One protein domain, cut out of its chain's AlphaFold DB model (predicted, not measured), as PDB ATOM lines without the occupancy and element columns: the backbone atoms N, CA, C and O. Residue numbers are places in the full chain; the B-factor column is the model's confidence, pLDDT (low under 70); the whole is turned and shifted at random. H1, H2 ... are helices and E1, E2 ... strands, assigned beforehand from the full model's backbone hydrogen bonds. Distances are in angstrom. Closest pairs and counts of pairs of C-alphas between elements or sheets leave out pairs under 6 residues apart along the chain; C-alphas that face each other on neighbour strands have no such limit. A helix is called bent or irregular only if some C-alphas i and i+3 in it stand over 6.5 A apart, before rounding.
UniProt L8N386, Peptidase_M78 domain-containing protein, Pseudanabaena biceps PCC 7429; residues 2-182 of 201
ATOM      1  N   LYS A   2     188.290 163.930 204.032       67.31
ATOM      2  CA  LYS A   2     188.797 163.030 202.981       67.31
ATOM      3  C   LYS A   2     188.245 163.348 201.584       67.31
ATOM      4  O   LYS A   2     189.030 163.351 200.646       67.31
ATOM      5  N   GLU A   3     186.956 163.683 201.442       70.50
ATOM      6  CA  GLU A   3     186.388 163.992 200.116       70.50
ATOM      7  C   GLU A   3     186.978 165.270 199.504       70.50
ATOM      8  O   GLU A   3     187.197 165.330 198.301       70.50
ATOM      9  N   LEU A   4     187.294 166.277 200.328       66.69
ATOM     10  CA  LEU A   4     187.941 167.514 199.871       66.69
ATOM     11  C   LEU A   4     189.372 167.255 199.391       66.69
ATOM     12  O   LEU A   4     189.766 167.734 198.333       66.69
ATOM     13  N   LEU A   5     190.139 166.461 200.136       72.44
ATOM     14  CA  LEU A   5     191.492 166.068 199.738       72.44
ATOM     15  C   LEU A   5     191.478 165.274 198.421       72.44
ATOM     16  O   LEU A   5     192.273 165.547 197.522       72.44
ATOM     17  N   GLN A   6     190.510 164.367 198.271       67.44
ATOM     18  CA  GLN A   6     190.301 163.608 197.040       67.44
ATOM     19  C   GLN A   6     189.896 164.504 195.860       67.44
ATOM     20  O   GLN A   6     190.447 164.343 194.774       67.44
ATOM     21  N   LEU A   7     188.997 165.476 196.071       72.75
ATOM     22  CA  LEU A   7     188.602 166.453 195.053       72.75
ATOM     23  C   LEU A   7     189.819 167.203 194.509       72.75
ATOM     24  O   LEU A   7     189.988 167.302 193.299       72.75
ATOM     25  N   PHE A   8     190.684 167.699 195.395       69.50
ATOM     26  CA  PHE A   8     191.878 168.457 195.019       69.50
ATOM     27  C   PHE A   8     193.062 167.593 194.565       69.50
ATOM     28  O   PHE A   8     194.064 168.149 194.119       69.50
ATOM     29  N   GLY A   9     192.965 166.263 194.663       64.25
ATOM     30  CA  GLY A   9     194.061 165.351 194.325       64.25
ATOM     31  C   GLY A   9     195.284 165.509 195.237       64.25
ATOM     32  O   GLY A   9     196.403 165.212 194.824       64.25
ATOM     33  N   VAL A  10     195.092 166.000 196.465       64.81
ATOM     34  CA  VAL A  10     196.167 166.255 197.434       64.81
ATOM     35  C   VAL A  10     196.031 165.333 198.637       64.81
ATOM     36  O   VAL A  10     194.932 164.996 199.065       64.81
ATOM     37  N   VAL A  11     197.160 164.928 199.214       63.81
ATOM     38  CA  VAL A  11     197.180 164.017 200.371       63.81
ATOM     39  C   VAL A  11     197.052 164.733 201.724       63.81
ATOM     40  O   VAL A  11     196.830 164.073 202.735       63.81
ATOM     41  N   SER A  12     197.153 166.070 201.760       69.50
ATOM     42  CA  SER A  12     196.986 166.893 202.969       69.50
ATOM     43  C   SER A  12     196.594 168.348 202.637       69.50
ATOM     44  O   SER A  12     196.810 168.793 201.505       69.50
ATOM     45  N   PRO A  13     196.046 169.112 203.603       66.56
ATOM     46  CA  PRO A  13     195.802 170.550 203.448       66.56
ATOM     47  C   PRO A  13     197.074 171.371 203.178       66.56
ATOM     48  O   PRO A  13     197.033 172.312 202.393       66.56
ATOM     49  N   ASP A  14     198.224 170.990 203.739       66.00
ATOM     50  CA  ASP A  14     199.494 171.699 203.500       66.00
ATOM     51  C   ASP A  14     199.950 171.584 202.029       66.00
ATOM     52  O   ASP A  14     200.467 172.533 201.428       66.00
ATOM     53  N   ASN A  15     199.671 170.438 201.395       61.31
ATOM     54  CA  ASN A  15     199.935 170.231 199.968       61.31
ATOM     55  C   ASN A  15     198.992 171.053 199.077       61.31
ATOM     56  O   ASN A  15     199.369 171.428 197.967       61.31
ATOM     57  N   TRP A  16     197.782 171.363 199.554       61.78
ATOM     58  CA  TRP A  16     196.883 172.289 198.864       61.78
ATOM     59  C   TRP A  16     197.483 173.696 198.807       61.78
ATOM     60  O   TRP A  16     197.505 174.289 197.728       61.78
ATOM     61  N   GLY A  17     198.040 174.183 199.924       56.12
ATOM     62  CA  GLY A  17     198.732 175.473 199.976       56.12
ATOM     63  C   GLY A  17     199.869 175.533 198.949       56.12
ATOM     64  O   GLY A  17     199.910 176.376 198.060       56.12
ATOM     65  N   THR A  18     200.727 174.522 198.919       60.12
ATOM     66  CA  THR A  18     201.841 174.509 197.953       60.12
ATOM     67  C   THR A  18     201.365 174.486 196.487       60.12
ATOM     68  O   THR A  18     201.888 175.228 195.660       60.12
ATOM     69  N   CYS A  19     200.342 173.694 196.149       59.69
ATOM     70  CA  CYS A  19     199.867 173.544 194.767       59.69
ATOM     71  C   CYS A  19     198.988 174.696 194.260       59.69
ATOM     72  O   CYS A  19     198.981 174.964 193.059       59.69
ATOM     73  N   TYR A  20     198.208 175.336 195.136       61.09
ATOM     74  CA  TYR A  20     197.189 176.321 194.749       61.09
ATOM     75  C   TYR A  20     197.455 177.724 195.296       61.09
ATOM     76  O   TYR A  20     197.075 178.698 194.653       61.09
ATOM     77  N   GLU A  21     198.155 177.857 196.421       55.59
ATOM     78  CA  GLU A  21     198.602 179.140 196.982       55.59
ATOM     79  C   GLU A  21     199.783 179.697 196.170       55.59
ATOM     80  O   GLU A  21     199.793 180.880 195.854       55.59
ATOM     81  N   GLN A  22     200.699 178.854 195.671       51.56
ATOM     82  CA  GLN A  22     201.729 179.299 194.712       51.56
ATOM     83  C   GLN A  22     201.141 179.661 193.339       51.56
ATOM     84  O   GLN A  22     201.591 180.616 192.706       51.56
ATOM     85  N   LYS A  23     200.076 178.968 192.900       53.38
ATOM     86  CA  LYS A  23     199.303 179.373 191.713       53.38
ATOM     87  C   LYS A  23     198.608 180.728 191.916       53.38
ATOM     88  O   LYS A  23     198.365 181.397 190.920       53.38
ATOM     89  N   GLN A  24     198.380 181.195 193.156       49.59
ATOM     90  CA  GLN A  24     197.894 182.564 193.402       49.59
ATOM     91  C   GLN A  24     198.836 183.653 192.918       49.59
ATOM     92  O   GLN A  24     198.358 184.711 192.528       49.59
ATOM     93  N   VAL A  25     200.143 183.396 192.911       45.28
ATOM     94  CA  VAL A  25     201.136 184.343 192.387       45.28
ATOM     95  C   VAL A  25     201.094 184.384 190.855       45.28
ATOM     96  O   VAL A  25     201.387 185.415 190.258       45.28
ATOM     97  N   ALA A  26     200.694 183.277 190.216       47.03
ATOM     98  CA  ALA A  26     200.535 183.169 188.765       47.03
ATOM     99  C   ALA A  26     199.150 183.616 188.267       47.03
ATOM    100  O   ALA A  26     199.015 183.957 187.096       47.03
ATOM    101  N   PHE A  27     198.134 183.632 189.137       54.47
ATOM    102  CA  PHE A  27     196.863 184.294 188.870       54.47
ATOM    103  C   PHE A  27     197.141 185.794 188.816       54.47
ATOM    104  O   PHE A  27     197.139 186.466 189.848       54.47
ATOM    105  N   ARG A  28     197.405 186.325 187.618       51.66
ATOM    106  CA  ARG A  28     197.445 187.772 187.385       51.66
ATOM    107  C   ARG A  28     196.031 188.305 187.608       51.66
ATOM    108  O   ARG A  28     195.223 188.384 186.696       51.66
ATOM    109  N   ARG A  29     195.681 188.531 188.874       55.81
ATOM    110  CA  ARG A  29     194.343 188.963 189.266       55.81
ATOM    111  C   ARG A  29     194.170 190.414 188.874       55.81
ATOM    112  O   ARG A  29     195.002 191.251 189.207       55.81
ATOM    113  N   THR A  30     193.017 190.710 188.301       46.28
ATOM    114  CA  THR A  30     192.574 192.067 188.014       46.28
ATOM    115  C   THR A  30     192.220 192.859 189.283       46.28
ATOM    116  O   THR A  30     192.070 194.058 189.166       46.28
ATOM    117  N   ARG A  31     192.140 192.296 190.507       49.69
ATOM    118  CA  ARG A  31     191.800 193.070 191.732       49.69
ATOM    119  C   ARG A  31     192.549 192.708 193.012       49.69
ATOM    120  O   ARG A  31     192.957 191.568 193.219       49.69
ATOM    121  N   LYS A  32     192.612 193.703 193.914       45.12
ATOM    122  CA  LYS A  32     193.058 193.603 195.319       45.12
ATOM    123  C   LYS A  32     191.997 193.043 196.283       45.12
ATOM    124  O   LYS A  32     192.373 192.531 197.334       45.12
ATOM    125  N   GLU A  33     190.702 193.143 195.968       48.56
ATOM    126  CA  GLU A  33     189.633 192.635 196.844       48.56
ATOM    127  C   GLU A  33     189.488 191.113 196.717       48.56
ATOM    128  O   GLU A  33     189.451 190.554 195.621       48.56
ATOM    129  N   GLN A  34     189.482 190.439 197.869       48.59
ATOM    130  CA  GLN A  34     189.662 188.998 198.019       48.59
ATOM    131  C   GLN A  34     188.524 188.187 197.384       48.59
ATOM    132  O   GLN A  34     187.585 187.762 198.054       48.59
ATOM    133  N   SER A  35     188.661 187.857 196.102       56.66
ATOM    134  CA  SER A  35     188.041 186.651 195.554       56.66
ATOM    135  C   SER A  35     188.433 185.458 196.437       56.66
ATOM    136  O   SER A  35     189.627 185.279 196.726       56.66
ATOM    137  N   ASN A  36     187.459 184.658 196.884       71.62
ATOM    138  CA  ASN A  36     187.720 183.551 197.801       71.62
ATOM    139  C   ASN A  36     188.643 182.541 197.103       71.62
ATOM    140  O   ASN A  36     188.237 181.851 196.170       71.62
ATOM    141  N   VAL A  37     189.898 182.471 197.555       73.25
ATOM    142  CA  VAL A  37     190.924 181.577 196.998       73.25
ATOM    143  C   VAL A  37     190.417 180.141 196.952       73.25
ATOM    144  O   VAL A  37     190.611 179.466 195.949       73.25
ATOM    145  N   GLY A  38     189.753 179.680 198.013       78.31
ATOM    146  CA  GLY A  38     189.177 178.341 198.066       78.31
ATOM    147  C   GLY A  38     188.144 178.118 196.964       78.31
ATOM    148  O   GLY A  38     188.181 177.083 196.304       78.31
ATOM    149  N   ALA A  39     187.282 179.108 196.714       82.00
ATOM    150  CA  ALA A  39     186.274 179.048 195.657       82.00
ATOM    151  C   ALA A  39     186.902 179.030 194.254       82.00
ATOM    152  O   ALA A  39     186.527 178.191 193.437       82.00
ATOM    153  N   ILE A  40     187.896 179.888 193.987       79.94
ATOM    154  CA  ILE A  40     188.628 179.880 192.708       79.94
ATOM    155  C   ILE A  40     189.354 178.549 192.525       79.94
ATOM    156  O   ILE A  40     189.178 177.895 191.503       79.94
ATOM    157  N   SER A  41     190.132 178.107 193.513       82.50
ATOM    158  CA  SER A  41     190.877 176.847 193.437       82.50
ATOM    159  C   SER A  41     189.947 175.658 193.214       82.50
ATOM    160  O   SER A  41     190.261 174.787 192.405       82.50
ATOM    161  N   ALA A  42     188.790 175.626 193.886       87.12
ATOM    162  CA  ALA A  42     187.773 174.601 193.663       87.12
ATOM    163  C   ALA A  42     187.238 174.648 192.226       87.12
ATOM    164  O   ALA A  42     187.164 173.611 191.571       87.12
ATOM    165  N   TRP A  43     186.921 175.839 191.712       87.75
ATOM    166  CA  TRP A  43     186.418 175.998 190.350       87.75
ATOM    167  C   TRP A  43     187.459 175.541 189.327       87.75
ATOM    168  O   TRP A  43     187.146 174.737 188.452       87.75
ATOM    169  N   LEU A  44     188.719 175.953 189.477       88.25
ATOM    170  CA  LEU A  44     189.817 175.498 188.623       88.25
ATOM    171  C   LEU A  44     189.957 173.978 188.661       88.25
ATOM    172  O   LEU A  44     190.036 173.354 187.604       88.25
ATOM    173  N   ARG A  45     189.927 173.371 189.853       89.25
ATOM    174  CA  ARG A  45     190.036 171.918 189.998       89.25
ATOM    175  C   ARG A  45     188.904 171.178 189.290       89.25
ATOM    176  O   ARG A  45     189.168 170.164 188.655       89.25
ATOM    177  N   LEU A  46     187.671 171.683 189.339       91.19
ATOM    178  CA  LEU A  46     186.563 171.087 188.587       91.19
ATOM    179  C   LEU A  46     186.847 171.071 187.079       91.19
ATOM    180  O   LEU A  46     186.604 170.057 186.433       91.19
ATOM    181  N   GLY A  47     187.440 172.133 186.528       92.06
ATOM    182  CA  GLY A  47     187.865 172.127 185.125       92.06
ATOM    183  C   GLY A  47     189.011 171.158 184.831       92.06
ATOM    184  O   GLY A  47     189.041 170.575 183.751       92.06
ATOM    185  N   GLU A  48     189.926 170.934 185.782       90.81
ATOM    186  CA  GLU A  48     190.959 169.892 185.647       90.81
ATOM    187  C   GLU A  48     190.333 168.491 185.614       90.81
ATOM    188  O   GLU A  48     190.692 167.693 184.757       90.81
ATOM    189  N   ILE A  49     189.360 168.215 186.487       92.00
ATOM    190  CA  ILE A  49     188.633 166.936 186.526       92.00
ATOM    191  C   ILE A  49     187.862 166.698 185.222       92.00
ATOM    192  O   ILE A  49     187.845 165.580 184.712       92.00
ATOM    193  N   GLU A  50     187.232 167.730 184.654       91.94
ATOM    194  CA  GLU A  50     186.600 167.606 183.335       91.94
ATOM    195  C   GLU A  50     187.636 167.337 182.238       91.94
ATOM    196  O   GLU A  50     187.419 166.486 181.374       91.94
ATOM    197  N   ALA A  51     188.794 167.993 182.302       92.44
ATOM    198  CA  ALA A  51     189.869 167.789 181.342       92.44
ATOM    199  C   ALA A  51     190.536 166.408 181.439       92.44
ATOM    200  O   ALA A  51     190.972 165.872 180.423       92.44
ATOM    201  N   GLU A  52     190.586 165.802 182.628       91.75
ATOM    202  CA  GLU A  52     191.108 164.446 182.853       91.75
ATOM    203  C   GLU A  52     190.300 163.368 182.103       91.75
ATOM    204  O   GLU A  52     190.834 162.298 181.814       91.75
ATOM    205  N   LYS A  53     189.042 163.650 181.734       91.38
ATOM    206  CA  LYS A  53     188.178 162.741 180.956       91.38
ATOM    207  C   LYS A  53     188.443 162.797 179.449       91.38
ATOM    208  O   LYS A  53     187.960 161.934 178.719       91.38
ATOM    209  N   ALA A  54     189.148 163.825 178.975       90.62
ATOM    210  CA  ALA A  54     189.351 164.074 177.556       90.62
ATOM    211  C   ALA A  54     190.695 163.508 177.075       90.62
ATOM    212  O   ALA A  54     191.761 163.850 177.594       90.62
ATOM    213  N   ASP A  55     190.642 162.694 176.021       91.19
ATOM    214  CA  ASP A  55     191.820 162.313 175.247       91.19
ATOM    215  C   ASP A  55     191.874 163.162 173.974       91.19
ATOM    216  O   ASP A  55     191.005 163.066 173.105       91.19
ATOM    217  N   VAL A  56     192.859 164.059 173.903       95.00
ATOM    218  CA  VAL A  56     193.023 165.027 172.811       95.00
ATOM    219  C   VAL A  56     194.451 164.974 172.265       95.00
ATOM    220  O   VAL A  56     195.395 164.748 173.034       95.00
ATOM    221  N   PRO A  57     194.656 165.207 170.954       96.50
ATOM    222  CA  PRO A  57     195.985 165.307 170.369       96.50
ATOM    223  C   PRO A  57     196.805 166.449 170.985       96.50
ATOM    224  O   PRO A  57     196.303 167.318 171.697       96.50
ATOM    225  N   LYS A  58     198.104 166.480 170.665       96.69
ATOM    226  CA  LYS A  58     198.958 167.619 171.022       96.69
ATOM    227  C   LYS A  58     198.439 168.898 170.363       96.69
ATOM    228  O   LYS A  58     198.118 168.890 169.173       96.69
ATOM    229  N   TYR A  59     198.457 169.988 171.127       97.38
ATOM    230  CA  TYR A  59     198.079 171.315 170.662       97.38
ATOM    231  C   TYR A  59     198.777 171.691 169.354       97.38
ATOM    232  O   TYR A  59     199.999 171.554 169.220       97.38
ATOM    233  N   ASN A  60     198.000 172.234 168.421       96.81
ATOM    234  CA  ASN A  60     198.498 172.762 167.161       96.81
ATOM    235  C   ASN A  60     197.941 174.169 166.914       96.81
ATOM    236  O   ASN A  60     196.764 174.314 166.592       96.81
ATOM    237  N   LYS A  61     198.809 175.188 167.005       96.31
ATOM    238  CA  LYS A  61     198.432 176.604 166.855       96.31
ATOM    239  C   LYS A  61     197.715 176.889 165.538       96.31
ATOM    240  O   LYS A  61     196.601 177.393 165.555       96.31
ATOM    241  N   ALA A  62     198.298 176.478 164.413       97.62
ATOM    242  CA  ALA A  62     197.730 176.731 163.088       97.62
ATOM    243  C   ALA A  62     196.365 176.048 162.883       97.62
ATOM    244  O   ALA A  62     195.508 176.556 162.162       97.62
ATOM    245  N   LYS A  63     196.144 174.880 163.500       98.19
ATOM    246  CA  LYS A  63     194.823 174.241 163.492       98.19
ATOM    247  C   LYS A  63     193.850 174.940 164.439       98.19
ATOM    248  O   LYS A  63     192.683 175.059 164.086       98.19
ATOM    249  N   PHE A  64     194.311 175.418 165.595       98.31
ATOM    250  CA  PHE A  64     193.468 176.157 166.532       98.31
ATOM    251  C   PHE A  64     193.000 177.495 165.952       98.31
ATOM    252  O   PHE A  64     191.817 177.790 166.036       98.31
ATOM    253  N   GLU A  65     193.857 178.236 165.246       98.25
ATOM    254  CA  GLU A  65     193.463 179.452 164.514       98.25
ATOM    255  C   GLU A  65     192.296 179.185 163.546       98.25
ATOM    256  O   GLU A  65     191.312 179.924 163.529       98.25
ATOM    257  N   LYS A  66     192.354 178.075 162.799       98.38
ATOM    258  CA  LYS A  66     191.260 177.645 161.910       98.38
ATOM    259  C   LYS A  66     190.016 177.215 162.686       98.38
ATOM    260  O   LYS A  66     188.907 177.583 162.314       98.38
ATOM    261  N   ALA A  67     190.185 176.458 163.768       98.44
ATOM    262  CA  ALA A  67     189.072 176.019 164.605       98.44
ATOM    263  C   ALA A  67     188.302 177.215 165.184       98.44
ATOM    264  O   ALA A  67     187.077 177.224 165.155       98.44
ATOM    265  N   VAL A  68     189.004 178.256 165.639       98.19
ATOM    266  CA  VAL A  68     188.392 179.469 166.198       98.19
ATOM    267  C   VAL A  68     187.610 180.253 165.128       98.19
ATOM    268  O   VAL A  68     186.529 180.766 165.418       98.19
ATOM    269  N   GLN A  69     188.068 180.261 163.870       98.06
ATOM    270  CA  GLN A  69     187.294 180.804 162.739       98.06
ATOM    271  C   GLN A  69     186.005 180.017 162.471       98.06
ATOM    272  O   GLN A  69     184.961 180.622 162.225       98.06
ATOM    273  N   GLU A  70     186.047 178.685 162.541       98.38
ATOM    274  CA  GLU A  70     184.842 177.858 162.399       98.38
ATOM    275  C   GLU A  70     183.884 178.042 163.583       98.38
ATOM    276  O   GLU A  70     182.679 178.180 163.377       98.38
ATOM    277  N   ILE A  71     184.403 178.149 164.811       98.12
ATOM    278  CA  ILE A  71     183.596 178.396 166.014       98.12
ATOM    279  C   ILE A  71     182.865 179.741 165.927       98.12
ATOM    280  O   ILE A  71     181.705 179.824 166.326       98.12
ATOM    281  N   ARG A  72     183.473 180.780 165.340       97.25
ATOM    282  CA  ARG A  72     182.802 182.077 165.124       97.25
ATOM    283  C   ARG A  72     181.531 181.956 164.293       97.25
ATOM    284  O   ARG A  72     180.590 182.701 164.532       97.25
ATOM    285  N   LYS A  73     181.460 181.013 163.352       96.94
ATOM    286  CA  LYS A  73     180.249 180.789 162.544       96.94
ATOM    287  C   LYS A  73     179.098 180.206 163.367       96.94
ATOM    288  O   LYS A  73     177.955 180.269 162.932       96.94
ATOM    289  N   LEU A  74     179.385 179.652 164.546       95.88
ATOM    290  CA  LEU A  74     178.390 179.066 165.440       95.88
ATOM    291  C   LEU A  74     177.677 180.111 166.315       95.88
ATOM    292  O   LEU A  74     176.723 179.760 167.001       95.88
ATOM    293  N   THR A  75     178.096 181.385 166.288       93.00
ATOM    294  CA  THR A  75     177.547 182.453 167.151       93.00
ATOM    295  C   THR A  75     176.068 182.749 166.920       93.00
ATOM    296  O   THR A  75     175.410 183.306 167.797       93.00
ATOM    297  N   VAL A  76     175.543 182.354 165.760       91.81
ATOM    298  CA  VAL A  76     174.139 182.516 165.359       91.81
ATOM    299  C   VAL A  76     173.239 181.352 165.784       91.81
ATOM    300  O   VAL A  76     172.029 181.417 165.584       91.81
ATOM    301  N   LEU A  77     173.814 180.276 166.323       90.94
ATOM    302  CA  LEU A  77     173.085 179.071 166.712       90.94
ATOM    303  C   LEU A  77     172.672 179.125 168.188       90.94
ATOM    304  O   LEU A  77     173.260 179.855 168.992       90.94
ATOM    305  N   SER A  78     171.686 178.313 168.574       89.06
ATOM    306  CA  SER A  78     171.340 178.138 169.986       89.06
ATOM    307  C   SER A  78     172.404 177.324 170.735       89.06
ATOM    308  O   SER A  78     173.198 176.591 170.142       89.06
ATOM    309  N   GLN A  79     172.397 177.398 172.069       86.25
ATOM    310  CA  GLN A  79     173.348 176.671 172.921       86.25
ATOM    311  C   GLN A  79     173.371 175.159 172.671       86.25
ATOM    312  O   GLN A  79     174.442 174.553 172.657       86.25
ATOM    313  N   VAL A  80     172.203 174.549 172.460       88.94
ATOM    314  CA  VAL A  80     172.089 173.106 172.201       88.94
ATOM    315  C   VAL A  80     172.748 172.734 170.870       88.94
ATOM    316  O   VAL A  80     173.315 171.651 170.741       88.94
ATOM    317  N   GLU A  81     172.721 173.646 169.901       92.06
ATOM    318  CA  GLU A  81     173.257 173.437 168.559       92.06
ATOM    319  C   GLU A  81     174.761 173.719 168.478       92.06
ATOM    320  O   GLU A  81     175.486 172.936 167.864       92.06
ATOM    321  N   PHE A  82     175.262 174.798 169.103       93.62
ATOM    322  CA  PHE A  82     176.681 175.154 168.992       93.62
ATOM    323  C   PHE A  82     177.596 174.376 169.938       93.62
ATOM    324  O   PHE A  82     178.766 174.175 169.609       93.62
ATOM    325  N   MET A  83     177.116 173.947 171.111       92.38
ATOM    326  CA  MET A  83     178.009 173.411 172.144       92.38
ATOM    327  C   MET A  83     178.725 172.120 171.699       92.38
ATOM    328  O   MET A  83     179.955 172.067 171.809       92.38
ATOM    329  N   PRO A  84     178.038 171.107 171.122       95.50
ATOM    330  CA  PRO A  84     178.716 169.898 170.650       95.50
ATOM    331  C   PRO A  84     179.779 170.131 169.554       95.50
ATOM    332  O   PRO A  84     180.886 169.601 169.694       95.50
ATOM    333  N   PRO A  85     179.521 170.884 168.459       97.44
ATOM    334  CA  PRO A  85     180.556 171.157 167.461       97.44
ATOM    335  C   PRO A  85     181.683 172.040 168.006       97.44
ATOM    336  O   PRO A  85     182.837 171.793 167.670       97.44
ATOM    337  N   MET A  86     181.395 172.999 168.889       96.69
ATOM    338  CA  MET A  86     182.420 173.838 169.517       96.69
ATOM    339  C   MET A  86     183.413 173.009 170.347       96.69
ATOM    340  O   MET A  86     184.623 173.138 170.165       96.69
ATOM    341  N   GLN A  87     182.924 172.100 171.201       96.12
ATOM    342  CA  GLN A  87     183.791 171.191 171.967       96.12
ATOM    343  C   GLN A  87     184.614 170.278 171.054       96.12
ATOM    344  O   GLN A  87     185.802 170.069 171.298       96.12
ATOM    345  N   ARG A  88     184.005 169.757 169.981       97.75
ATOM    346  CA  ARG A  88     184.693 168.914 168.994       97.75
ATOM    347  C   ARG A  88     185.847 169.658 168.318       97.75
ATOM    348  O   ARG A  88     186.961 169.143 168.308       97.75
ATOM    349  N   LEU A  89     185.591 170.867 167.814       98.50
ATOM    350  CA  LEU A  89     186.580 171.700 167.121       98.50
ATOM    351  C   LEU A  89     187.778 172.034 168.018       98.50
ATOM    352  O   LEU A  89     188.916 171.985 167.557       98.50
ATOM    353  N   CYS A  90     187.544 172.320 169.302       98.00
ATOM    354  CA  CYS A  90     188.615 172.506 170.282       98.00
ATOM    355  C   CYS A  90     189.397 171.199 170.527       98.00
ATOM    356  O   CYS A  90     190.632 171.178 170.446       98.00
ATOM    357  N   ASN A  91     188.691 170.092 170.778       96.62
ATOM    358  CA  ASN A  91     189.319 168.815 171.116       96.62
ATOM    359  C   ASN A  91     190.218 168.299 169.982       96.62
ATOM    360  O   ASN A  91     191.336 167.861 170.242       96.62
ATOM    361  N   GLU A  92     189.790 168.414 168.722       97.31
ATOM    362  CA  GLU A  92     190.550 167.971 167.538       97.31
ATOM    363  C   GLU A  92     191.912 168.671 167.369       97.31
ATOM    364  O   GLU A  92     192.792 168.172 166.657       97.31
ATOM    365  N   VAL A  93     192.112 169.814 168.031       97.56
ATOM    366  CA  VAL A  93     193.325 170.637 167.915       97.56
ATOM    367  C   VAL A  93     194.119 170.736 169.215       97.56
ATOM    368  O   VAL A  93     195.073 171.513 169.285       97.56
ATOM    369  N   GLY A  94     193.774 169.923 170.219       96.12
ATOM    370  CA  GLY A  94     194.483 169.843 171.499       96.12
ATOM    371  C   GLY A  94     194.130 170.951 172.495       96.12
ATOM    372  O   GLY A  94     194.951 171.282 173.357       96.12
ATOM    373  N   VAL A  95     192.929 171.527 172.373       97.69
ATOM    374  CA  VAL A  95     192.349 172.477 173.332       97.69
ATOM    375  C   VAL A  95     191.122 171.833 173.967       97.69
ATOM    376  O   VAL A  95     190.183 171.457 173.279       97.69
ATOM    377  N   ILE A  96     191.104 171.699 175.286       97.62
ATOM    378  CA  ILE A  96     189.944 171.172 176.005       97.62
ATOM    379  C   ILE A  96     189.033 172.348 176.355       97.62
ATOM    380  O   ILE A  96     189.497 173.320 176.947       97.62
ATOM    381  N   LEU A  97     187.747 172.254 176.009       96.19
ATOM    382  CA  LEU A  97     186.727 173.217 176.426       96.19
ATOM    383  C   LEU A  97     185.888 172.630 177.567       96.19
ATOM    384  O   LEU A  97     185.021 171.781 177.338       96.19
ATOM    385  N   ALA A  98     186.138 173.095 178.791       94.00
ATOM    386  CA  ALA A  98     185.401 172.689 179.980       94.00
ATOM    387  C   ALA A  98     184.332 173.721 180.341       94.00
ATOM    388  O   ALA A  98     184.599 174.915 180.475       94.00
ATOM    389  N   ILE A  99     183.116 173.239 180.558       91.19
ATOM    390  CA  ILE A  99     182.003 174.059 181.002       91.19
ATOM    391  C   ILE A  99     181.723 173.728 182.462       91.19
ATOM    392  O   ILE A  99     181.240 172.642 182.776       91.19
ATOM    393  N   VAL A 100     182.044 174.661 183.356       89.31
ATOM    394  CA  VAL A 100     181.971 174.442 184.803       89.31
ATOM    395  C   VAL A 100     181.073 175.510 185.421       89.31
ATOM    396  O   VAL A 100     181.401 176.695 185.318       89.31
ATOM    397  N   PRO A 101     179.964 175.138 186.088       85.94
ATOM    398  CA  PRO A 101     179.103 176.095 186.776       85.94
ATOM    399  C   PRO A 101     179.896 177.045 187.678       85.94
ATOM    400  O   PRO A 101     180.865 176.638 188.322       85.94
ATOM    401  N   ALA A 102     179.493 178.317 187.717       80.50
ATOM    402  CA  ALA A 102     180.135 179.296 188.585       80.50
ATOM    403  C   ALA A 102     180.013 178.858 190.053       80.50
ATOM    404  O   ALA A 102     178.934 178.472 190.506       80.50
ATOM    405  N   ILE A 103     181.113 178.943 190.801       79.94
ATOM    406  CA  ILE A 103     181.089 178.763 192.253       79.94
ATOM    407  C   ILE A 103     180.820 180.133 192.891       79.94
ATOM    408  O   ILE A 103     181.511 181.101 192.548       79.94
ATOM    409  N   PRO A 104     179.846 180.250 193.816       73.38
ATOM    410  CA  PRO A 104     179.625 181.484 194.560       73.38
ATOM    411  C   PRO A 104     180.931 182.021 195.155       73.38
ATOM    412  O   PRO A 104     181.749 181.261 195.671       73.38
ATOM    413  N   CYS A 105     181.128 183.334 195.073       67.56
ATOM    414  CA  CYS A 105     182.326 184.028 195.559       67.56
ATOM    415  C   CYS A 105     183.637 183.752 194.790       67.56
ATOM    416  O   CYS A 105     184.675 184.294 195.181       67.56
ATOM    417  N   ALA A 106     183.621 182.954 193.712       68.25
ATOM    418  CA  ALA A 106     184.757 182.856 192.789       68.25
ATOM    419  C   ALA A 106     184.806 184.050 191.822       68.25
ATOM    420  O   ALA A 106     185.890 184.520 191.503       68.25
ATOM    421  N   TYR A 107     183.636 184.542 191.390       69.19
ATOM    422  CA  TYR A 107     183.449 185.648 190.433       69.19
ATOM    423  C   TYR A 107     184.159 185.486 189.072       69.19
ATOM    424  O   TYR A 107     184.155 186.406 188.264       69.19
ATOM    425  N   THR A 108     184.681 184.303 188.754       72.06
ATOM    426  CA  THR A 108     185.385 184.027 187.496       72.06
ATOM    427  C   THR A 108     184.426 183.646 186.379       72.06
ATOM    428  O   THR A 108     183.608 182.734 186.550       72.06
ATOM    429  N   SER A 109     184.559 184.286 185.218       79.81
ATOM    430  CA  SER A 109     183.806 183.892 184.032       79.81
ATOM    431  C   SER A 109     184.519 182.942 183.092       79.81
ATOM    432  O   SER A 109     183.845 182.106 182.482       79.81
ATOM    433  N   GLY A 110     185.836 183.073 182.995       88.25
ATOM    434  CA  GLY A 110     186.680 182.348 182.063       88.25
ATOM    435  C   GLY A 110     188.083 182.161 182.627       88.25
ATOM    436  O   GLY A 110     188.499 182.861 183.553       88.25
ATOM    437  N   VAL A 111     188.766 181.134 182.130       89.75
ATOM    438  CA  VAL A 111     190.191 180.912 182.368       89.75
ATOM    439  C   VAL A 111     190.795 180.131 181.208       89.75
ATOM    440  O   VAL A 111     190.298 179.059 180.836       89.75
ATOM    441  N   ALA A 112     191.919 180.621 180.706       91.19
ATOM    442  CA  ALA A 112     192.793 179.941 179.769       91.19
ATOM    443  C   ALA A 112     194.089 179.549 180.478       91.19
ATOM    444  O   ALA A 112     194.778 180.376 181.084       91.19
ATOM    445  N   ARG A 113     194.438 178.261 180.412       89.69
ATOM    446  CA  ARG A 113     195.704 177.765 180.966       89.69
ATOM    447  C   ARG A 113     196.206 176.514 180.272       89.69
ATOM    448  O   ARG A 113     195.442 175.728 179.718       89.69
ATOM    449  N   TRP A 114     197.503 176.280 180.383       89.88
ATOM    450  CA  TRP A 114     198.124 175.045 179.927       89.88
ATOM    451  C   TRP A 114     198.149 174.023 181.060       89.88
ATOM    452  O   TRP A 114     198.708 174.271 182.125       89.88
ATOM    453  N   LEU A 115     197.553 172.852 180.831       88.06
ATOM    454  CA  LEU A 115     197.610 171.734 181.782       88.06
ATOM    455  C   LEU A 115     198.978 171.048 181.750       88.06
ATOM    456  O   LEU A 115     199.426 170.464 182.733       88.06
ATOM    457  N   ASN A 116     199.627 171.090 180.588       86.62
ATOM    458  CA  ASN A 116     201.003 170.676 180.345       86.62
ATOM    459  C   ASN A 116     201.494 171.342 179.038       86.62
ATOM    460  O   ASN A 116     200.686 171.968 178.349       86.62
ATOM    461  N   PRO A 117     202.768 171.190 178.621       86.19
ATOM    462  CA  PRO A 117     203.301 171.866 177.427       86.19
ATOM    463  C   PRO A 117     202.578 171.575 176.099       86.19
ATOM    464  O   PRO A 117     202.845 172.241 175.092       86.19
ATOM    465  N   HIS A 118     201.696 170.574 176.062       88.69
ATOM    466  CA  HIS A 118     201.017 170.102 174.860       88.69
ATOM    467  C   HIS A 118     199.489 170.171 174.927       88.69
ATOM    468  O   HIS A 118     198.867 169.875 173.912       88.69
ATOM    469  N   ARG A 119     198.885 170.532 176.065       91.25
ATOM    470  CA  ARG A 119     197.426 170.573 176.238       91.25
ATOM    471  C   ARG A 119     196.994 171.882 176.884       91.25
ATOM    472  O   ARG A 119     197.408 172.180 178.007       91.25
ATOM    473  N   ALA A 120     196.146 172.614 176.175       94.75
ATOM    474  CA  ALA A 120     195.496 173.817 176.675       94.75
ATOM    475  C   ALA A 120     194.091 173.488 177.193       94.75
ATOM    476  O   ALA A 120     193.431 172.574 176.694       94.75
ATOM    477  N   LEU A 121     193.643 174.244 178.187       95.75
ATOM    478  CA  LEU A 121     192.303 174.202 178.749       95.75
ATOM    479  C   LEU A 121     191.719 175.612 178.696       95.75
ATOM    480  O   LEU A 121     192.302 176.541 179.256       95.75
ATOM    481  N   ILE A 122     190.558 175.728 178.063       95.69
ATOM    482  CA  ILE A 122     189.650 176.860 178.210       95.69
ATOM    483  C   ILE A 122     188.511 176.380 179.099       95.69
ATOM    484  O   ILE A 122     187.827 175.407 178.777       95.69
ATOM    485  N   GLN A 123     188.318 177.039 180.231       94.12
ATOM    486  CA  GLN A 123     187.251 176.720 181.163       94.12
ATOM    487  C   GLN A 123     186.336 177.933 181.317       94.12
ATOM    488  O   GLN A 123     186.788 179.015 181.674       94.12
ATOM    489  N   LEU A 124     185.043 177.738 181.062       91.25
ATOM    490  CA  LEU A 124     184.037 178.798 181.082       91.25
ATOM    491  C   LEU A 124     182.950 178.490 182.104       91.25
ATOM    492  O   LEU A 124     182.563 177.333 182.297       91.25
ATOM    493  N   SER A 125     182.410 179.543 182.712       84.19
ATOM    494  CA  SER A 125     181.178 179.450 183.493       84.19
ATOM    495  C   SER A 125     179.967 179.797 182.624       84.19
ATOM    496  O   SER A 125     179.930 180.836 181.969       84.19
ATOM    497  N   LEU A 126     178.953 178.926 182.609       68.25
ATOM    498  CA  LEU A 126     177.699 179.137 181.864       68.25
ATOM    499  C   LEU A 126     176.649 179.963 182.635       68.25
ATOM    500  O   LEU A 126     175.463 179.929 182.317       68.25
ATOM    501  N   TYR A 127     177.030 180.685 183.690       50.72
ATOM    502  CA  TYR A 127     176.037 181.292 184.576       50.72
ATOM    503  C   TYR A 127     175.423 182.572 183.993       50.72
ATOM    504  O   TYR A 127     176.078 183.610 183.977       50.72
ATOM    505  N   GLY A 128     174.151 182.514 183.573       50.44
ATOM    506  CA  GLY A 128     173.273 183.686 183.407       50.44
ATOM    507  C   GLY A 128     173.758 184.763 182.431       50.44
ATOM    508  O   GLY A 128     173.310 185.906 182.502       50.44
ATOM    509  N   LYS A 129     174.704 184.430 181.552       53.09
ATOM    510  CA  LYS A 129     175.282 185.370 180.600       53.09
ATOM    511  C   LYS A 129     174.430 185.403 179.335       53.09
ATOM    512  O   LYS A 129     174.119 184.361 178.765       53.09
ATOM    513  N   GLN A 130     174.086 186.612 178.903       63.06
ATOM    514  CA  GLN A 130     173.611 186.871 177.547       63.06
ATOM    515  C   GLN A 130     174.615 186.266 176.539       63.06
ATOM    516  O   GLN A 130     175.816 186.172 176.831       63.06
ATOM    517  N   ASN A 131     174.120 185.781 175.392       71.00
ATOM    518  CA  ASN A 131     174.921 185.055 174.389       71.00
ATOM    519  C   ASN A 131     176.210 185.804 174.007       71.00
ATOM    520  O   ASN A 131     177.260 185.191 173.829       71.00
ATOM    521  N   ASP A 132     176.150 187.132 173.931       79.19
ATOM    522  CA  ASP A 132     177.277 188.020 173.637       79.19
ATOM    523  C   ASP A 132     178.433 187.867 174.639       79.19
ATOM    524  O   ASP A 132     179.589 187.699 174.244       79.19
ATOM    525  N   ARG A 133     178.139 187.842 175.942       84.00
ATOM    526  CA  ARG A 133     179.155 187.750 176.991       84.00
ATOM    527  C   ARG A 133     179.791 186.364 177.033       84.00
ATOM    528  O   ARG A 133     180.975 186.272 177.354       84.00
ATOM    529  N   PHE A 134     179.049 185.302 176.713       88.88
ATOM    530  CA  PHE A 134     179.632 183.965 176.539       88.88
ATOM    531  C   PHE A 134     180.662 183.967 175.407       88.88
ATOM    532  O   PHE A 134     181.815 183.597 175.635       88.88
ATOM    533  N   TRP A 135     180.268 184.441 174.221       92.69
ATOM    534  CA  TRP A 135     181.150 184.463 173.058       92.69
ATOM    535  C   TRP A 135     182.377 185.331 173.300       92.69
ATOM    536  O   TRP A 135     183.491 184.864 173.079       92.69
ATOM    537  N   PHE A 136     182.194 186.537 173.843       92.62
ATOM    538  CA  PHE A 136     183.313 187.404 174.195       92.62
ATOM    539  C   PHE A 136     184.305 186.704 175.126       92.62
ATOM    540  O   PHE A 136     185.497 186.684 174.836       92.62
ATOM    541  N   THR A 137     183.804 186.063 176.192       91.25
ATOM    542  CA  THR A 137     184.657 185.322 177.135       91.25
ATOM    543  C   THR A 137     185.420 184.214 176.400       91.25
ATOM    544  O   THR A 137     186.631 184.118 176.533       91.25
ATOM    545  N   PHE A 138     184.758 183.402 175.566       95.06
ATOM    546  CA  PHE A 138     185.445 182.337 174.828       95.06
ATOM    547  C   PHE A 138     186.564 182.862 173.916       95.06
ATOM    548  O   PHE A 138     187.667 182.319 173.942       95.06
ATOM    549  N   PHE A 139     186.295 183.890 173.106       96.88
ATOM    550  CA  PHE A 139     187.298 184.423 172.179       96.88
ATOM    551  C   PHE A 139     188.433 185.147 172.912       96.88
ATOM    552  O   PHE A 139     189.573 185.070 172.462       96.88
ATOM    553  N   HIS A 140     188.150 185.760 174.063       94.19
ATOM    554  CA  HIS A 140     189.166 186.289 174.971       94.19
ATOM    555  C   HIS A 140     190.085 185.166 175.487       94.19
ATOM    556  O   HIS A 140     191.300 185.224 175.306       94.19
ATOM    557  N   GLU A 141     189.526 184.067 176.003       94.81
ATOM    558  CA  GLU A 141     190.334 182.920 176.447       94.81
ATOM    559  C   GLU A 141     191.105 182.253 175.291       94.81
ATOM    560  O   GLU A 141     192.244 181.807 175.452       94.81
ATOM    561  N   ALA A 142     190.517 182.202 174.093       97.00
ATOM    562  CA  ALA A 142     191.201 181.709 172.901       97.00
ATOM    563  C   ALA A 142     192.397 182.598 172.523       97.00
ATOM    564  O   ALA A 142     193.445 182.064 172.145       97.00
ATOM    565  N   ALA A 143     192.278 183.921 172.677       96.00
ATOM    566  CA  ALA A 143     193.374 184.860 172.462       96.00
ATOM    567  C   ALA A 143     194.547 184.568 173.404       96.00
ATOM    568  O   ALA A 143     195.681 184.481 172.936       96.00
ATOM    569  N   HIS A 144     194.294 184.287 174.687       93.44
ATOM    570  CA  HIS A 144     195.362 183.907 175.618       93.44
ATOM    571  C   HIS A 144     196.129 182.657 175.179       93.44
ATOM    572  O   HIS A 144     197.352 182.612 175.291       93.44
ATOM    573  N   ILE A 145     195.441 181.656 174.623       94.69
ATOM    574  CA  ILE A 145     196.098 180.452 174.093       94.69
ATOM    575  C   ILE A 145     196.875 180.736 172.795       94.69
ATOM    576  O   ILE A 145     197.872 180.063 172.519       94.69
ATOM    577  N   LEU A 146     196.428 181.692 171.976       95.62
ATOM    578  CA  LEU A 146     197.040 182.021 170.684       95.62
ATOM    579  C   LEU A 146     198.231 182.979 170.797       95.62
ATOM    580  O   LEU A 146     199.218 182.804 170.071       95.62
ATOM    581  N   LEU A 147     198.125 183.992 171.654       92.44
ATOM    582  CA  LEU A 147     199.025 185.145 171.691       92.44
ATOM    583  C   LEU A 147     200.081 185.039 172.792       92.44
ATOM    584  O   LEU A 147     201.201 185.502 172.592       92.44
ATOM    585  N   HIS A 148     199.762 184.396 173.917       88.19
ATOM    586  CA  HIS A 148     200.589 184.468 175.122       88.19
ATOM    587  C   HIS A 148     201.315 183.159 175.454       88.19
ATOM    588  O   HIS A 148     201.038 182.080 174.916       88.19
ATOM    589  N   ASP A 149     202.295 183.266 176.352       78.00
ATOM    590  CA  ASP A 149     203.180 182.171 176.723       78.00
ATOM    591  C   ASP A 149     202.480 181.078 177.538       78.00
ATOM    592  O   ASP A 149     201.585 181.304 178.349       78.00
ATOM    593  N   LYS A 150     202.972 179.841 177.395       78.69
ATOM    594  CA  LYS A 150     202.347 178.658 178.013       78.69
ATOM    595  C   LYS A 150     202.418 178.596 179.540       78.69
ATOM    596  O   LYS A 150     201.839 177.695 180.142       78.69
ATOM    597  N   LYS A 151     203.216 179.466 180.156       66.31
ATOM    598  CA  LYS A 151     203.449 179.482 181.606       66.31
ATOM    599  C   LYS A 151     202.459 180.375 182.345       66.31
ATOM    600  O   LYS A 151     202.365 180.264 183.565       66.31
ATOM    601  N   ASP A 152     201.750 181.234 181.625       64.81
ATOM    602  CA  ASP A 152     200.806 182.161 182.220       64.81
ATOM    603  C   ASP A 152     199.438 181.488 182.447       64.81
ATOM    604  O   ASP A 152     199.007 180.610 181.691       64.81
ATOM    605  N   ILE A 153     198.769 181.886 183.534       68.50
ATOM    606  CA  ILE A 153     197.379 181.533 183.834       68.50
ATOM    607  C   ILE A 153     196.585 182.838 183.874       68.50
ATOM    608  O   ILE A 153     196.859 183.693 184.718       68.50
ATOM    609  N   PHE A 154     195.591 182.964 182.998       65.19
ATOM    610  CA  PHE A 154     194.776 184.172 182.852       65.19
ATOM    611  C   PHE A 154     193.356 183.912 183.350       65.19
ATOM    612  O   PHE A 154     192.796 182.857 183.057       65.19
ATOM    613  N   LEU A 155     192.814 184.817 184.169       62.00
ATOM    614  CA  LEU A 155     191.512 184.674 184.827       62.00
ATOM    615  C   LEU A 155     190.648 185.904 184.547       62.00
ATOM    616  O   LEU A 155     190.928 186.972 185.094       62.00
ATOM    617  N   ASP A 156     189.557 185.726 183.802       65.12
ATOM    618  CA  ASP A 156     188.571 186.783 183.562       65.12
ATOM    619  C   ASP A 156     187.557 186.883 184.726       65.12
ATOM    620  O   ASP A 156     186.956 185.882 185.146       65.12
ATOM    621  N   ASP A 157     187.351 188.102 185.244       62.31
ATOM    622  CA  ASP A 157     186.441 188.431 186.356       62.31
ATOM    623  C   ASP A 157     185.123 189.033 185.845       62.31
ATOM    624  O   ASP A 157     185.062 189.831 184.908       62.31
ATOM    625  N   SER A 158     184.035 188.698 186.532       52.00
ATOM    626  CA  SER A 158     182.690 189.172 186.244       52.00
ATOM    627  C   SER A 158     182.226 190.416 187.026       52.00
ATOM    628  O   SER A 158     181.127 190.889 186.718       52.00
ATOM    629  N   GLY A 159     183.009 190.941 187.984       48.09
ATOM    630  CA  GLY A 159     182.660 192.073 188.876       48.09
ATOM    631  C   GLY A 159     183.071 193.498 188.422       48.09
ATOM    632  O   GLY A 159     183.725 193.667 187.397       48.09
ATOM    633  N   HIS A 160     182.737 194.535 189.220       39.94
ATOM    634  CA  HIS A 160     182.748 195.982 188.858       39.94
ATOM    635  C   HIS A 160     183.803 196.943 189.501       39.94
ATOM    636  O   HIS A 160     183.681 198.149 189.337       39.94
ATOM    637  N   GLY A 161     184.824 196.504 190.235       43.94
ATOM    638  CA  GLY A 161     185.962 197.345 190.706       43.94
ATOM    639  C   GLY A 161     187.183 197.546 189.760       43.94
ATOM    640  O   GLY A 161     187.210 197.066 188.624       43.94
ATOM    641  N   ASP A 162     188.248 198.168 190.281       40.19
ATOM    642  CA  ASP A 162     189.489 198.532 189.560       40.19
ATOM    643  C   ASP A 162     190.256 197.328 189.005       40.19
ATOM    644  O   ASP A 162     190.648 196.448 189.766       40.19
ATOM    645  N   ARG A 163     190.488 197.298 187.689       51.81
ATOM    646  CA  ARG A 163     191.277 196.262 187.014       51.81
ATOM    647  C   ARG A 163     192.779 196.584 187.085       51.81
ATOM    648  O   ARG A 163     193.206 197.661 186.689       51.81
ATOM    649  N   LEU A 164     193.596 195.634 187.532       52.28
ATOM    650  CA  LEU A 164     195.019 195.541 187.204       52.28
ATOM    651  C   LEU A 164     195.105 195.042 185.756       52.28
ATOM    652  O   LEU A 164     195.266 193.846 185.524       52.28
ATOM    653  N   GLU A 165     194.877 195.931 184.789       57.88
ATOM    654  CA  GLU A 165     194.995 195.594 183.366       57.88
ATOM    655  C   GLU A 165     196.477 195.366 183.046       57.88
ATOM    656  O   GLU A 165     197.343 196.178 183.376       57.88
ATOM    657  N   SER A 166     196.779 194.191 182.497       75.38
ATOM    658  CA  SER A 166     198.102 193.862 181.971       75.38
ATOM    659  C   SER A 166     198.056 193.949 180.453       75.38
ATOM    660  O   SER A 166     196.994 193.731 179.876       75.38
ATOM    661  N   GLU A 167     199.194 194.198 179.804       84.81
ATOM    662  CA  GLU A 167     199.275 194.264 178.335       84.81
ATOM    663  C   GLU A 167     198.634 193.032 177.670       84.81
ATOM    664  O   GLU A 167     197.919 193.163 176.685       84.81
ATOM    665  N   GLN A 168     198.787 191.844 178.267       84.94
ATOM    666  CA  GLN A 168     198.169 190.608 177.780       84.94
ATOM    667  C   GLN A 168     196.630 190.618 177.853       84.94
ATOM    668  O   GLN A 168     195.961 190.093 176.968       84.94
ATOM    669  N   GLU A 169     196.047 191.191 178.907       84.75
ATOM    670  CA  GLU A 169     194.584 191.302 179.039       84.75
ATOM    671  C   GLU A 169     194.024 192.281 177.999       84.75
ATOM    672  O   GLU A 169     192.974 192.032 177.403       84.75
ATOM    673  N   ASP A 170     194.748 193.371 177.734       88.38
ATOM    674  CA  ASP A 170     194.387 194.345 176.702       88.38
ATOM    675  C   ASP A 170     194.501 193.747 175.299       88.38
ATOM    676  O   ASP A 170     193.586 193.912 174.489       88.38
ATOM    677  N   GLU A 171     195.564 192.987 175.029       93.00
ATOM    678  CA  GLU A 171     195.745 192.247 173.778       93.00
ATOM    679  C   GLU A 171     194.630 191.218 173.565       93.00
ATOM    680  O   GLU A 171     194.035 191.172 172.486       93.00
ATOM    681  N   ALA A 172     194.285 190.435 174.593       90.94
ATOM    682  CA  ALA A 172     193.196 189.462 174.513       90.94
ATOM    683  C   ALA A 172     191.835 190.135 174.288       90.94
ATOM    684  O   ALA A 172     191.043 189.684 173.454       90.94
ATOM    685  N   ASN A 173     191.571 191.248 174.979       92.06
ATOM    686  CA  ASN A 173     190.362 192.044 174.789       92.06
ATOM    687  C   ASN A 173     190.277 192.631 173.377       92.06
ATOM    688  O   ASN A 173     189.232 192.518 172.735       92.06
ATOM    689  N   ALA A 174     191.354 193.248 172.889       94.56
ATOM    690  CA  ALA A 174     191.409 193.832 171.553       94.56
ATOM    691  C   ALA A 174     191.220 192.758 170.475       94.56
ATOM    692  O   ALA A 174     190.405 192.932 169.567       94.56
ATOM    693  N   TRP A 175     191.903 191.620 170.625       96.62
ATOM    694  CA  TRP A 175     191.787 190.494 169.708       96.62
ATOM    695  C   TRP A 175     190.358 189.950 169.663       96.62
ATOM    696  O   TRP A 175     189.800 189.798 168.581       96.62
ATOM    697  N   ALA A 176     189.729 189.713 170.818       95.62
ATOM    698  CA  ALA A 176     188.368 189.181 170.874       95.62
ATOM    699  C   ALA A 176     187.335 190.142 170.265       95.62
ATOM    700  O   ALA A 176     186.435 189.686 169.555       95.62
ATOM    701  N   ARG A 177     187.469 191.456 170.512       94.06
ATOM    702  CA  ARG A 177     186.599 192.489 169.921       94.06
ATOM    703  C   ARG A 177     186.684 192.470 168.401       94.06
ATOM    704  O   ARG A 177     185.666 192.234 167.757       94.06
ATOM    705  N   GLU A 178     187.891 192.643 167.867       96.25
ATOM    706  CA  GLU A 178     188.128 192.708 166.423       96.25
ATOM    707  C   GLU A 178     187.755 191.388 165.733       96.25
ATOM    708  O   GLU A 178     187.181 191.382 164.648       96.25
ATOM    709  N   PHE A 179     188.016 190.247 166.377       96.44
ATOM    710  CA  PHE A 179     187.692 188.944 165.805       96.44
ATOM    711  C   PHE A 179     186.182 188.696 165.723       96.44
ATOM    712  O   PHE A 179     185.691 188.149 164.733       96.44
ATOM    713  N   LEU A 180     185.427 189.063 166.761       94.25
ATOM    714  CA  LEU A 180     183.977 188.877 166.784       94.25
ATOM    715  C   LEU A 180     183.283 189.852 165.840       94.25
ATOM    716  O   LEU A 180     182.531 189.420 164.958       94.25
ATOM    717  N   ILE A 181     183.563 191.140 166.019       92.12
ATOM    718  CA  ILE A 181     182.942 192.225 165.277       92.12
ATOM    719  C   ILE A 181     184.061 193.141 164.769       92.12
ATOM    720  O   ILE A 181     184.497 194.024 165.505       92.12
ATOM    721  N   PRO A 182     184.539 192.914 163.532       92.88
ATOM    722  CA  PRO A 182     185.580 193.739 162.938       92.88
ATOM    723  C   PRO A 182     185.202 195.221 162.936       92.88
ATOM    724  O   PRO A 182     184.044 195.568 162.688       92.88
TER     725      PRO A 182
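AT A GLANCE: This is residues 2 to 182 of the 201 residues of the protein "Peptidase_M78 domain-containing protein" of Pseudanabaena biceps PCC 7429 (UniProt L8N386). A four-stranded sheet in the order E1, E3, E2, E4 forms the core, with H3 packed on one face and H5 and H6 on the other. H4 packs on H5 and H6, H7 crosses H6, and H1 and H2 lie at one end, beyond H3. The printed part has 181 residues with seven named helices and four named strands, in the order H1 H2 H3 H4 H5 E1 E2 E3 H6 E4 H7; the sheet is mixed, and so is the class, helices and strands. The whole is compact, with a radius of gyration of the C-alphas of 15.9 A, and rounded, spanning 46 by 38 by 30 A.

HOW THE PARTS SIT: Edge strand E1, residues 95 to 99, is parallel to E3, residues 119 to 124; N 96 and O 120, at 2.9 A, are within hydrogen-bond range. E3 and E2, residues 108 to 116, are an antiparallel hairpin, with N 113 and O 121 at 3.0 A. E2 is antiparallel to edge strand E4, residues 154 to 157, with N 156 and O 110 at 3.1 A. H3, residues 37 to 52, is on the sheet at a height of 9.5 A, slantwise to the strands; its closest C-alpha pair with E1 is Gly 47 and Ala 98, 5.7 A. On the opposite face, in three layers with helices on both faces, are H6, residues 131 to 147, at a height of 8.2 A, and H5, residues 79 to 91, over none of the strands. E3, H6 and E4 form a split strand-helix-strand unit, two strands running the same way with E2 between them; its crossover is left-handed. H4, residues 61 to 76, and H5 are a helical hairpin, closest at C-alphas 74 and 82, 5.6 A. H4 touches H6, closest at C-alphas 61 and 146, 6.8 A. H7, residues 167 to 180, touches H6 at a steep tilt of 55 degrees, closest at C-alphas 143 and 172, 5.0 A. H1, residues 2 to 8, only just touches H3, with 3 pairs of C-alphas within 8 A, the closest Phe 8 and Arg 45, 6.4 A. H2, residues 13 to 26, is close but not clearly touching H3, closest at C-alphas 20 and 41, 6.5 A. Every O i to N i+4 pair is within range in H1, H3, H6 and H7, against 6 of 10 in H2, 7 of 12 in H4 and 7 of 9 in H5.

IN THESE COORDINATES: H1 begins at C-alpha 2 (188.797, 163.030, 202.981). H4 is 25.0 A long, H6 24.3 A, H3 22.2 A and E2 21.8 A. H4 and H5 are only just irregular, C-alphas 73 and 76 being 6.9 A apart and 81 and 84 6.8 A. H7 ends at C-alpha 180 (183.977, 188.877, 166.784).

THE WHOLE: The C-alphas farthest apart, those of Lys 2 and Pro 182, are 50.6 A apart. The printed part has no cut, and no link is long. Mean pLDDT of the printed part is 80.8; 54 residues are under 70, among them 8 to 35 and 151 to 165.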